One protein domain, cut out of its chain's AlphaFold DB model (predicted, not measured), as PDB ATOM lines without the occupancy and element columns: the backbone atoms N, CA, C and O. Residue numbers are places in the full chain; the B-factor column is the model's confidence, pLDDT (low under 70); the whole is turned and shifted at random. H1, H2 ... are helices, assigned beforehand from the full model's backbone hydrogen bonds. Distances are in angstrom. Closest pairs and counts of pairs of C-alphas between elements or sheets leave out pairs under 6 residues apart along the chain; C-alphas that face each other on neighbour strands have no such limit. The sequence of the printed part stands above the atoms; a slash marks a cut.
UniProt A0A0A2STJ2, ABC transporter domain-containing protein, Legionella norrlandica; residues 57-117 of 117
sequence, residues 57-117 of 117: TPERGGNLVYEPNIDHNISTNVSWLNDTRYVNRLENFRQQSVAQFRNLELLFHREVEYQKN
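This is residues 57 to 117 of the 117 residues of the protein "ABC transporter domain-containing protein" of Legionella norrlandica (UniProt A0A0A2STJ2). One long helix, H3, makes the longest axis, and the rest of the printed part loops loosely round its first part, making a small body with it. In that body two short helices, H1 and H2, make a corner on one side of H3, while residues 57 to 67, with no named element, arch past its other side; residues 104 to 117, of which 104 to 114 belong to H3, stick out free. The printed part has 61 residues with three named helices, in the order H1, H2, H3, and no named strand; its class is all helix. The whole is loose, with a radius of gyration of the C-alphas of 13.7 A, and elongated, spanning 45 by 25 by 18 A.

The longest helix is H3, residues 93 to 114. H1, residues 68 to 76, touches H3, and the closest C-alphas, those of Asp 71 and Ala 99, are 5.7 A apart. H3 touches H1 with residues 95 to 99 alone. The two run the same way at a steep tilt of 69 degrees, only just short of about perpendicular. H2, residues 80 to 86, is close to H3 but not clearly touching: their closest C-alphas, those of Arg 85 and Phe 93, are 7.2 A apart. H2 and H3 run opposite ways at a steep tilt of 45 degrees. H1 and H2 only just touch, with 3 pairs of C-alphas within 8 A, and they touch only at the corner by their link. Their closest C-alphas, those of Ile 74 and Leu 81, are 6.1 A apart, and their lines are about perpendicular, at 77 degrees. In H1, H2 and H3 every O i to N i+4 pair is within hydrogen-bond range.

H3 begins with C-alpha 93 at (-41.643, -45.591, -48.990) and ends with C-alpha 114 at (-17.574, -56.481, -31.191), a length of 31.9 A. H1 begins with C-alpha 68 at (-40.385, -43.449, -35.617) and is 12.1 A long over residues 68 to 76. H2, residues 80 to 86, is 9.9 A long.

The two C-alphas farthest apart, those of Asn 88 and Asn 117, are 45.4 A from each other. Without the stretch that stands free, the body has 47 residues and spans 27 by 21 by 14 A. The printed part has no cut and ends at residue 117, the chain's last residue. The link from H1 to H2 is tight, and the one from H2 to H3 is short. The mean pLDDT of the printed part is 81.4; residues 58 to 62, residues 88 to 91 and residue 117 are under 70.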
ATOM      1  N   THR A  57     -40.560 -50.696 -55.240       73.94
ATOM      2  CA  THR A  57     -41.434 -49.776 -55.975       73.94
ATOM      3  C   THR A  57     -40.639 -48.524 -56.339       73.94
ATOM      4  O   THR A  57     -39.880 -48.041 -55.500       73.94
ATOM      5  N   PRO A  58     -40.779 -47.981 -57.561       66.62
ATOM      6  CA  PRO A  58     -40.098 -46.745 -57.920       66.62
ATOM      7  C   PRO A  58     -40.567 -45.588 -57.032       66.62
ATOM      8  O   PRO A  58     -41.764 -45.295 -56.951       66.62
ATOM      9  N   GLU A  59     -39.612 -44.907 -56.404       61.06
ATOM     10  CA  GLU A  59     -39.836 -43.613 -55.771       61.06
ATOM     11  C   GLU A  59     -40.062 -42.546 -56.850       61.06
ATOM     12  O   GLU A  59     -39.340 -42.473 -57.843       61.06
ATOM     13  N   ARG A  60     -41.052 -41.677 -56.651       61.94
ATOM     14  CA  ARG A  60     -41.097 -40.357 -57.300       61.94
ATOM     15  C   ARG A  60     -40.448 -39.395 -56.302       61.94
ATOM     16  O   ARG A  60     -40.794 -39.494 -55.133       61.94
ATOM     17  N   GLY A  61     -39.472 -38.576 -56.700       62.94
ATOM     18  CA  GLY A  61     -38.537 -37.873 -55.795       62.94
ATOM     19  C   GLY A  61     -39.145 -37.012 -54.669       62.94
ATOM     20  O   GLY A  61     -40.328 -36.686 -54.693       62.94
ATOM     21  N   GLY A  62     -38.323 -36.665 -53.669       68.88
ATOM     22  CA  GLY A  62     -38.630 -35.806 -52.512       68.88
ATOM     23  C   GLY A  62     -37.726 -36.130 -51.307       68.88
ATOM     24  O   GLY A  62     -36.755 -36.866 -51.462       68.88
ATOM     25  N   ASN A  63     -38.019 -35.590 -50.120       71.69
ATOM     26  CA  ASN A  63     -37.089 -35.643 -48.980       71.69
ATOM     27  C   ASN A  63     -37.082 -36.996 -48.252       71.69
ATOM     28  O   ASN A  63     -38.129 -37.621 -48.069       71.69
ATOM     29  N   LEU A  64     -35.892 -37.407 -47.813       74.56
ATOM     30  CA  LEU A  64     -35.649 -38.568 -46.962       74.56
ATOM     31  C   LEU A  64     -35.739 -38.131 -45.495       74.56
ATOM     32  O   LEU A  64     -34.869 -37.414 -45.008       74.56
ATOM     33  N   VAL A  65     -36.798 -38.541 -44.798       81.00
ATOM     34  CA  VAL A  65     -37.029 -38.209 -43.383       81.00
ATOM     35  C   VAL A  65     -37.195 -39.506 -42.594       81.00
ATOM     36  O   VAL A  65     -37.829 -40.442 -43.073       81.00
ATOM     37  N   TYR A  66     -36.600 -39.594 -41.404       82.12
ATOM     38  CA  TYR A  66     -36.847 -40.715 -40.495       82.12
ATOM     39  C   TYR A  66     -38.153 -40.484 -39.735       82.12
ATOM     40  O   TYR A  66     -38.336 -39.433 -39.123       82.12
ATOM     41  N   GLU A  67     -39.020 -41.492 -39.718       84.94
ATOM     42  CA  GLU A  67     -40.257 -41.473 -38.944       84.94
ATOM     43  C   GLU A  67     -40.293 -42.651 -37.957       84.94
ATOM     44  O   GLU A  67     -40.294 -43.807 -38.394       84.94
ATOM     45  N   PRO A  68     -40.379 -42.395 -36.636       85.00
ATOM     46  CA  PRO A  68     -40.385 -43.449 -35.617       85.00
ATOM     47  C   PRO A  68     -41.517 -44.468 -35.788       85.00
ATOM     48  O   PRO A  68     -41.319 -45.659 -35.573       85.00
ATOM     49  N   ASN A  69     -42.696 -44.018 -36.227       87.44
ATOM     50  CA  ASN A  69     -43.849 -44.896 -36.446       87.44
ATOM     51  C   ASN A  69     -43.578 -45.944 -37.537       87.44
ATOM     52  O   ASN A  69     -44.059 -47.071 -37.454       87.44
ATOM     53  N   ILE A  70     -42.792 -45.588 -38.555       83.81
ATOM     54  CA  ILE A  70     -42.434 -46.490 -39.652       83.81
ATOM     55  C   ILE A  70     -41.469 -47.565 -39.158       83.81
ATOM     56  O   ILE A  70     -41.664 -48.741 -39.450       83.81
ATOM     57  N   ASP A  71     -40.470 -47.174 -38.374       84.62
ATOM     58  CA  ASP A  71     -39.504 -48.097 -37.777       84.62
ATOM     59  C   ASP A  71     -40.179 -49.047 -36.773       84.62
ATOM     60  O   ASP A  71     -39.980 -50.262 -36.816       84.62
ATOM     61  N   HIS A  72     -41.099 -48.518 -35.956       87.75
ATOM     62  CA  HIS A  72     -41.942 -49.322 -35.078       87.75
ATOM     63  C   HIS A  72     -42.755 -50.358 -35.864       87.75
ATOM     64  O   HIS A  72     -42.713 -51.542 -35.526       87.75
ATOM     65  N   ASN A  73     -43.426 -49.961 -36.950       86.69
ATOM     66  CA  ASN A  73     -44.194 -50.886 -37.788       86.69
ATOM     67  C   ASN A  73     -43.315 -51.965 -38.440       86.69
ATOM     68  O   ASN A  73     -43.725 -53.121 -38.511       86.69
ATOM     69  N   ILE A  74     -42.104 -51.610 -38.884       84.12
ATOM     70  CA  ILE A  74     -41.135 -52.571 -39.440       84.12
ATOM     71  C   ILE A  74     -40.694 -53.580 -38.371       84.12
ATOM     72  O   ILE A  74     -40.575 -54.766 -38.669       84.12
ATOM     73  N   SER A  75     -40.450 -53.121 -37.141       83.69
ATOM     74  CA  SER A  75     -39.986 -53.981 -36.042       83.69
ATOM     75  C   SER A  75     -41.079 -54.893 -35.474       83.69
ATOM     76  O   SER A  75     -40.797 -56.026 -35.095       83.69
ATOM     77  N   THR A  76     -42.325 -54.413 -35.428       87.94
ATOM     78  CA  THR A  76     -43.456 -55.133 -34.823       87.94
ATOM     79  C   THR A  76     -44.178 -56.049 -35.799       87.94
ATOM     80  O   THR A  76     -44.756 -57.050 -35.379       87.94
ATOM     81  N   ASN A  77     -44.142 -55.746 -37.099       86.75
ATOM     82  CA  ASN A  77     -44.808 -56.535 -38.124       86.75
ATOM     83  C   ASN A  77     -43.851 -56.876 -39.275       86.75
ATOM     84  O   ASN A  77     -43.553 -56.060 -40.148       86.75
ATOM     85  N   VAL A  78     -43.449 -58.150 -39.314       81.50
ATOM     86  CA  VAL A  78     -42.521 -58.709 -40.307       81.50
ATOM     87  C   VAL A  78     -43.043 -58.583 -41.748       81.50
ATOM     88  O   VAL A  78     -42.246 -58.389 -42.669       81.50
ATOM     89  N   SER A  79     -44.361 -58.672 -41.979       83.31
ATOM     90  CA  SER A  79     -44.935 -58.602 -43.334       83.31
ATOM     91  C   SER A  79     -45.196 -57.170 -43.805       83.31
ATOM     92  O   SER A  79     -45.217 -56.919 -45.013       83.31
ATOM     93  N   TRP A  80     -45.316 -56.214 -42.877       83.62
ATOM     94  CA  TRP A  80     -45.758 -54.843 -43.152       83.62
ATOM     95  C   TRP A  80     -44.947 -54.150 -44.247       83.62
ATOM     96  O   TRP A  80     -45.511 -53.516 -45.142       83.62
ATOM     97  N   LEU A  81     -43.621 -54.302 -44.233       80.56
ATOM     98  CA  LEU A  81     -42.755 -53.705 -45.249       80.56
ATOM     99  C   LEU A  81     -43.047 -54.259 -46.652       80.56
ATOM    100  O   LEU A  81     -43.094 -53.507 -47.623       80.56
ATOM    101  N   ASN A  82     -43.243 -55.570 -46.771       80.50
ATOM    102  CA  ASN A  82     -43.539 -56.200 -48.055       80.50
ATOM    103  C   ASN A  82     -44.932 -55.787 -48.538       80.50
ATOM    104  O   ASN A  82     -45.087 -55.342 -49.676       80.50
ATOM    105  N   ASP A  83     -45.925 -55.859 -47.654       81.75
ATOM    106  CA  ASP A  83     -47.320 -55.547 -47.960       81.75
ATOM    107  C   ASP A  83     -47.489 -54.096 -48.415       81.75
ATOM    108  O   ASP A  83     -48.114 -53.827 -49.445       81.75
ATOM    109  N   THR A  84     -46.856 -53.158 -47.707       78.81
ATOM    110  CA  THR A  84     -46.900 -51.730 -48.048       78.81
ATOM    111  C   THR A  84     -46.203 -51.425 -49.370       78.81
ATOM    112  O   THR A  84     -46.740 -50.655 -50.162       78.81
ATOM    113  N   ARG A  85     -45.068 -52.068 -49.677       78.25
ATOM    114  CA  ARG A  85     -44.378 -51.907 -50.972       78.25
ATOM    115  C   ARG A  85     -45.187 -52.442 -52.144       78.25
ATOM    116  O   ARG A  85     -45.096 -51.906 -53.249       78.25
ATOM    117  N   TYR A  86     -45.988 -53.482 -51.929       78.25
ATOM    118  CA  TYR A  86     -46.870 -54.009 -52.968       78.25
ATOM    119  C   TYR A  86     -48.040 -53.083 -53.294       78.25
ATOM    120  O   TYR A  86     -48.615 -53.191 -54.384       78.25
ATOM    121  N   VAL A  87     -48.371 -52.138 -52.420       74.00
ATOM    122  CA  VAL A  87     -49.330 -51.074 -52.703       74.00
ATOM    123  C   VAL A  87     -48.571 -49.910 -53.345       74.00
ATOM    124  O   VAL A  87     -47.577 -49.431 -52.815       74.00
ATOM    125  N   ASN A  88     -49.010 -49.436 -54.516       63.66
ATOM    126  CA  ASN A  88     -48.387 -48.285 -55.192       63.66
ATOM    127  C   ASN A  88     -48.750 -46.965 -54.473       63.66
ATOM    128  O   ASN A  88     -49.409 -46.107 -55.060       63.66
ATOM    129  N   ARG A  89     -48.370 -46.805 -53.202       64.62
ATOM    130  CA  ARG A  89     -48.513 -45.556 -52.440       64.62
ATOM    131  C   ARG A  89     -47.133 -45.050 -52.041       64.62
ATOM    132  O   ARG A  89     -46.319 -45.792 -51.505       64.62
ATOM    133  N   LEU A  90     -46.876 -43.786 -52.364       61.81
ATOM    134  CA  LEU A  90     -45.555 -43.162 -52.275       61.81
ATOM    135  C   LEU A  90     -45.202 -42.659 -50.874       61.81
ATOM    136  O   LEU A  90     -44.020 -42.520 -50.581       61.81
ATOM    137  N   GLU A  91     -46.199 -42.375 -50.034       67.12
ATOM    138  CA  GLU A  91     -46.014 -41.470 -48.891       67.12
ATOM    139  C   GLU A  91     -44.986 -41.947 -47.869       67.12
ATOM    140  O   GLU A  91     -44.226 -41.123 -47.375       67.12
ATOM    141  N   ASN A  92     -44.901 -43.260 -47.633       73.38
ATOM    142  CA  ASN A  92     -44.058 -43.824 -46.577       73.38
ATOM    143  C   ASN A  92     -42.853 -44.610 -47.105       73.38
ATOM    144  O   ASN A  92     -42.072 -45.148 -46.321       73.38
ATOM    145  N   PHE A  93     -42.694 -44.738 -48.426       76.31
ATOM    146  CA  PHE A  93     -41.643 -45.591 -48.990       76.31
ATOM    147  C   PHE A  93     -40.242 -45.053 -48.662       76.31
ATOM    148  O   PHE A  93     -39.342 -45.818 -48.322       76.31
ATOM    149  N   ARG A  94     -40.065 -43.730 -48.702       78.12
ATOM    150  CA  ARG A  94     -38.778 -43.089 -48.401       78.12
ATOM    151  C   ARG A  94     -38.377 -43.292 -46.952       78.12
ATOM    152  O   ARG A  94     -37.256 -43.691 -46.664       78.12
ATOM    153  N   GLN A  95     -39.323 -43.073 -46.051       84.81
ATOM    154  CA  GLN A  95     -39.169 -43.262 -44.620       84.81
ATOM    155  C   GLN A  95     -38.812 -44.719 -44.308       84.81
ATOM    156  O   GLN A  95     -37.956 -44.973 -43.466       84.81
ATOM    157  N   GLN A  96     -39.389 -45.685 -45.037       84.31
ATOM    158  CA  GLN A  96     -38.996 -47.093 -44.936       84.31
ATOM    159  C   GLN A  96     -37.542 -47.324 -45.361       84.31
ATOM    160  O   GLN A  96     -36.822 -48.053 -44.681       84.31
ATOM    161  N   SER A  97     -37.105 -46.732 -46.477       84.81
ATOM    162  CA  SER A  97     -35.711 -46.813 -46.939       84.81
ATOM    163  C   SER A  97     -34.744 -46.219 -45.909       84.81
ATOM    164  O   SER A  97     -33.739 -46.851 -45.588       84.81
ATOM    165  N   VAL A  98     -35.082 -45.062 -45.327       87.50
ATOM    166  CA  VAL A  98     -34.293 -44.405 -44.270       87.50
ATOM    167  C   VAL A  98     -34.226 -45.261 -43.005       87.50
ATOM    168  O   VAL A  98     -33.143 -45.447 -42.455       87.50
ATOM    169  N   ALA A  99     -35.350 -45.828 -42.561       87.94
ATOM    170  CA  ALA A  99     -35.383 -46.716 -41.400       87.94
ATOM    171  C   ALA A  99     -34.516 -47.968 -41.619       87.94
ATOM    172  O   ALA A  99     -33.702 -48.320 -40.770       87.94
ATOM    173  N   GLN A 100     -34.613 -48.607 -42.793       87.19
ATOM    174  CA  GLN A 100     -33.766 -49.759 -43.125       87.19
ATOM    175  C   GLN A 100     -32.278 -49.408 -43.162       87.19
ATOM    176  O   GLN A 100     -31.463 -50.193 -42.681       87.19
ATOM    177  N   PHE A 101     -31.927 -48.251 -43.726       89.81
ATOM    178  CA  PHE A 101     -30.547 -47.783 -43.778       89.81
ATOM    179  C   PHE A 101     -29.983 -47.563 -42.372       89.81
ATOM    180  O   PHE A 101     -28.944 -48.126 -42.037       89.81
ATOM    181  N   ARG A 102     -30.723 -46.854 -41.515       89.44
ATOM    182  CA  ARG A 102     -30.328 -46.615 -40.123       89.44
ATOM    183  C   ARG A 102     -30.149 -47.914 -39.339       89.44
ATOM    184  O   ARG A 102     -29.186 -48.055 -38.591       89.44
ATOM    185  N   ASN A 103     -31.047 -48.880 -39.528       89.69
ATOM    186  CA  ASN A 103     -30.935 -50.194 -38.891       89.69
ATOM    187  C   ASN A 103     -29.675 -50.941 -39.350       89.69
ATOM    188  O   ASN A 103     -29.019 -51.593 -38.540       89.69
ATOM    189  N   LEU A 104     -29.299 -50.813 -40.625       91.75
ATOM    190  CA  LEU A 104     -28.072 -51.399 -41.160       91.75
ATOM    191  C   LEU A 104     -26.814 -50.716 -40.612       91.75
ATOM    192  O   LEU A 104     -25.887 -51.419 -40.218       91.75
ATOM    193  N   GLU A 105     -26.790 -49.383 -40.528       92.88
ATOM    194  CA  GLU A 105     -25.690 -48.648 -39.884       92.88
ATOM    195  C   GLU A 105     -25.506 -49.091 -38.433       92.88
ATOM    196  O   GLU A 105     -24.392 -49.366 -37.995       92.88
ATOM    197  N   LEU A 106     -26.605 -49.228 -37.693       92.00
ATOM    198  CA  LEU A 106     -26.569 -49.612 -36.286       92.00
ATOM    199  C   LEU A 106     -26.036 -51.041 -36.098       92.00
ATOM    200  O   LEU A 106     -25.215 -51.284 -35.214       92.00
ATOM    201  N   LEU A 107     -26.453 -51.980 -36.952       91.69
ATOM    202  CA  LEU A 107     -25.904 -53.340 -36.975       91.69
ATOM    203  C   LEU A 107     -24.413 -53.346 -37.320       91.69
ATOM    204  O   LEU A 107     -23.640 -54.043 -36.669       91.69
ATOM    205  N   PHE A 108     -24.007 -52.549 -38.306       94.00
ATOM    206  CA  PHE A 108     -22.608 -52.424 -38.695       94.00
ATOM    207  C   PHE A 108     -21.747 -51.860 -37.558       94.00
ATOM    208  O   PHE A 108     -20.689 -52.405 -37.263       94.00
ATOM    209  N   HIS A 109     -22.212 -50.813 -36.872       93.00
ATOM    210  CA  HIS A 109     -21.501 -50.249 -35.725       93.00
ATOM    211  C   HIS A 109     -21.316 -51.269 -34.601       93.00
ATOM    212  O   HIS A 109     -20.207 -51.397 -34.088       93.00
ATOM    213  N   ARG A 110     -22.361 -52.040 -34.274       93.62
ATOM    214  CA  ARG A 110     -22.282 -53.113 -33.269       93.62
ATOM    215  C   ARG A 110     -21.274 -54.194 -33.647       93.62
ATOM    216  O   ARG A 110     -20.520 -54.639 -32.792       93.62
ATOM    217  N   GLU A 111     -21.248 -54.593 -34.916       93.50
ATOM    218  CA  GLU A 111     -20.264 -55.558 -35.415       93.50
ATOM    219  C   GLU A 111     -18.838 -55.012 -35.266       93.50
ATOM    220  O   GLU A 111     -17.959 -55.687 -34.740       93.50
ATOM    221  N   VAL A 112     -18.606 -53.757 -35.659       93.44
ATOM    222  CA  VAL A 112     -17.290 -53.112 -35.534       93.44
ATOM    223  C   VAL A 112     -16.842 -52.999 -34.074       93.44
ATOM    224  O   VAL A 112     -15.657 -53.157 -33.793       93.44
ATOM    225  N   GLU A 113     -17.751 -52.710 -33.143       92.75
ATOM    226  CA  GLU A 113     -17.447 -52.680 -31.707       92.75
ATOM    227  C   GLU A 113     -17.117 -54.067 -31.153       92.75
ATOM    228  O   GLU A 113     -16.176 -54.198 -30.374       92.75
ATOM    229  N   TYR A 114     -17.848 -55.100 -31.581       93.44
ATOM    230  CA  TYR A 114     -17.574 -56.481 -31.191       93.44
ATOM    231  C   TYR A 114     -16.176 -56.930 -31.633       93.44
ATOM    232  O   TYR A 114     -15.448 -57.495 -30.834       93.44
ATOM    233  N   GLN A 115     -15.769 -56.612 -32.867       85.62
ATOM    234  CA  GLN A 115     -14.453 -56.978 -33.419       85.62
ATOM    235  C   GLN A 115     -13.270 -56.220 -32.784       85.62
ATOM    236  O   GLN A 115     -12.114 -56.571 -33.018       85.62
ATOM    237  N   LYS A 116     -13.531 -55.133 -32.046       81.25
ATOM    238  CA  LYS A 116     -12.497 -54.337 -31.362       81.25
ATOM    239  C   LYS A 116     -12.167 -54.842 -29.955       81.25
ATOM    240  O   LYS A 116     -11.124 -54.448 -29.434       81.25
ATOM    241  N   ASN A 117     -13.050 -55.640 -29.354       59.81
ATOM    242  CA  ASN A 117     -12.865 -56.270 -28.045       59.81
ATOM    243  C   ASN A 117     -12.408 -57.723 -28.201       59.81
ATOM    244  O   ASN A 117     -11.766 -58.220 -27.251       59.81
TER     245      ASN A 117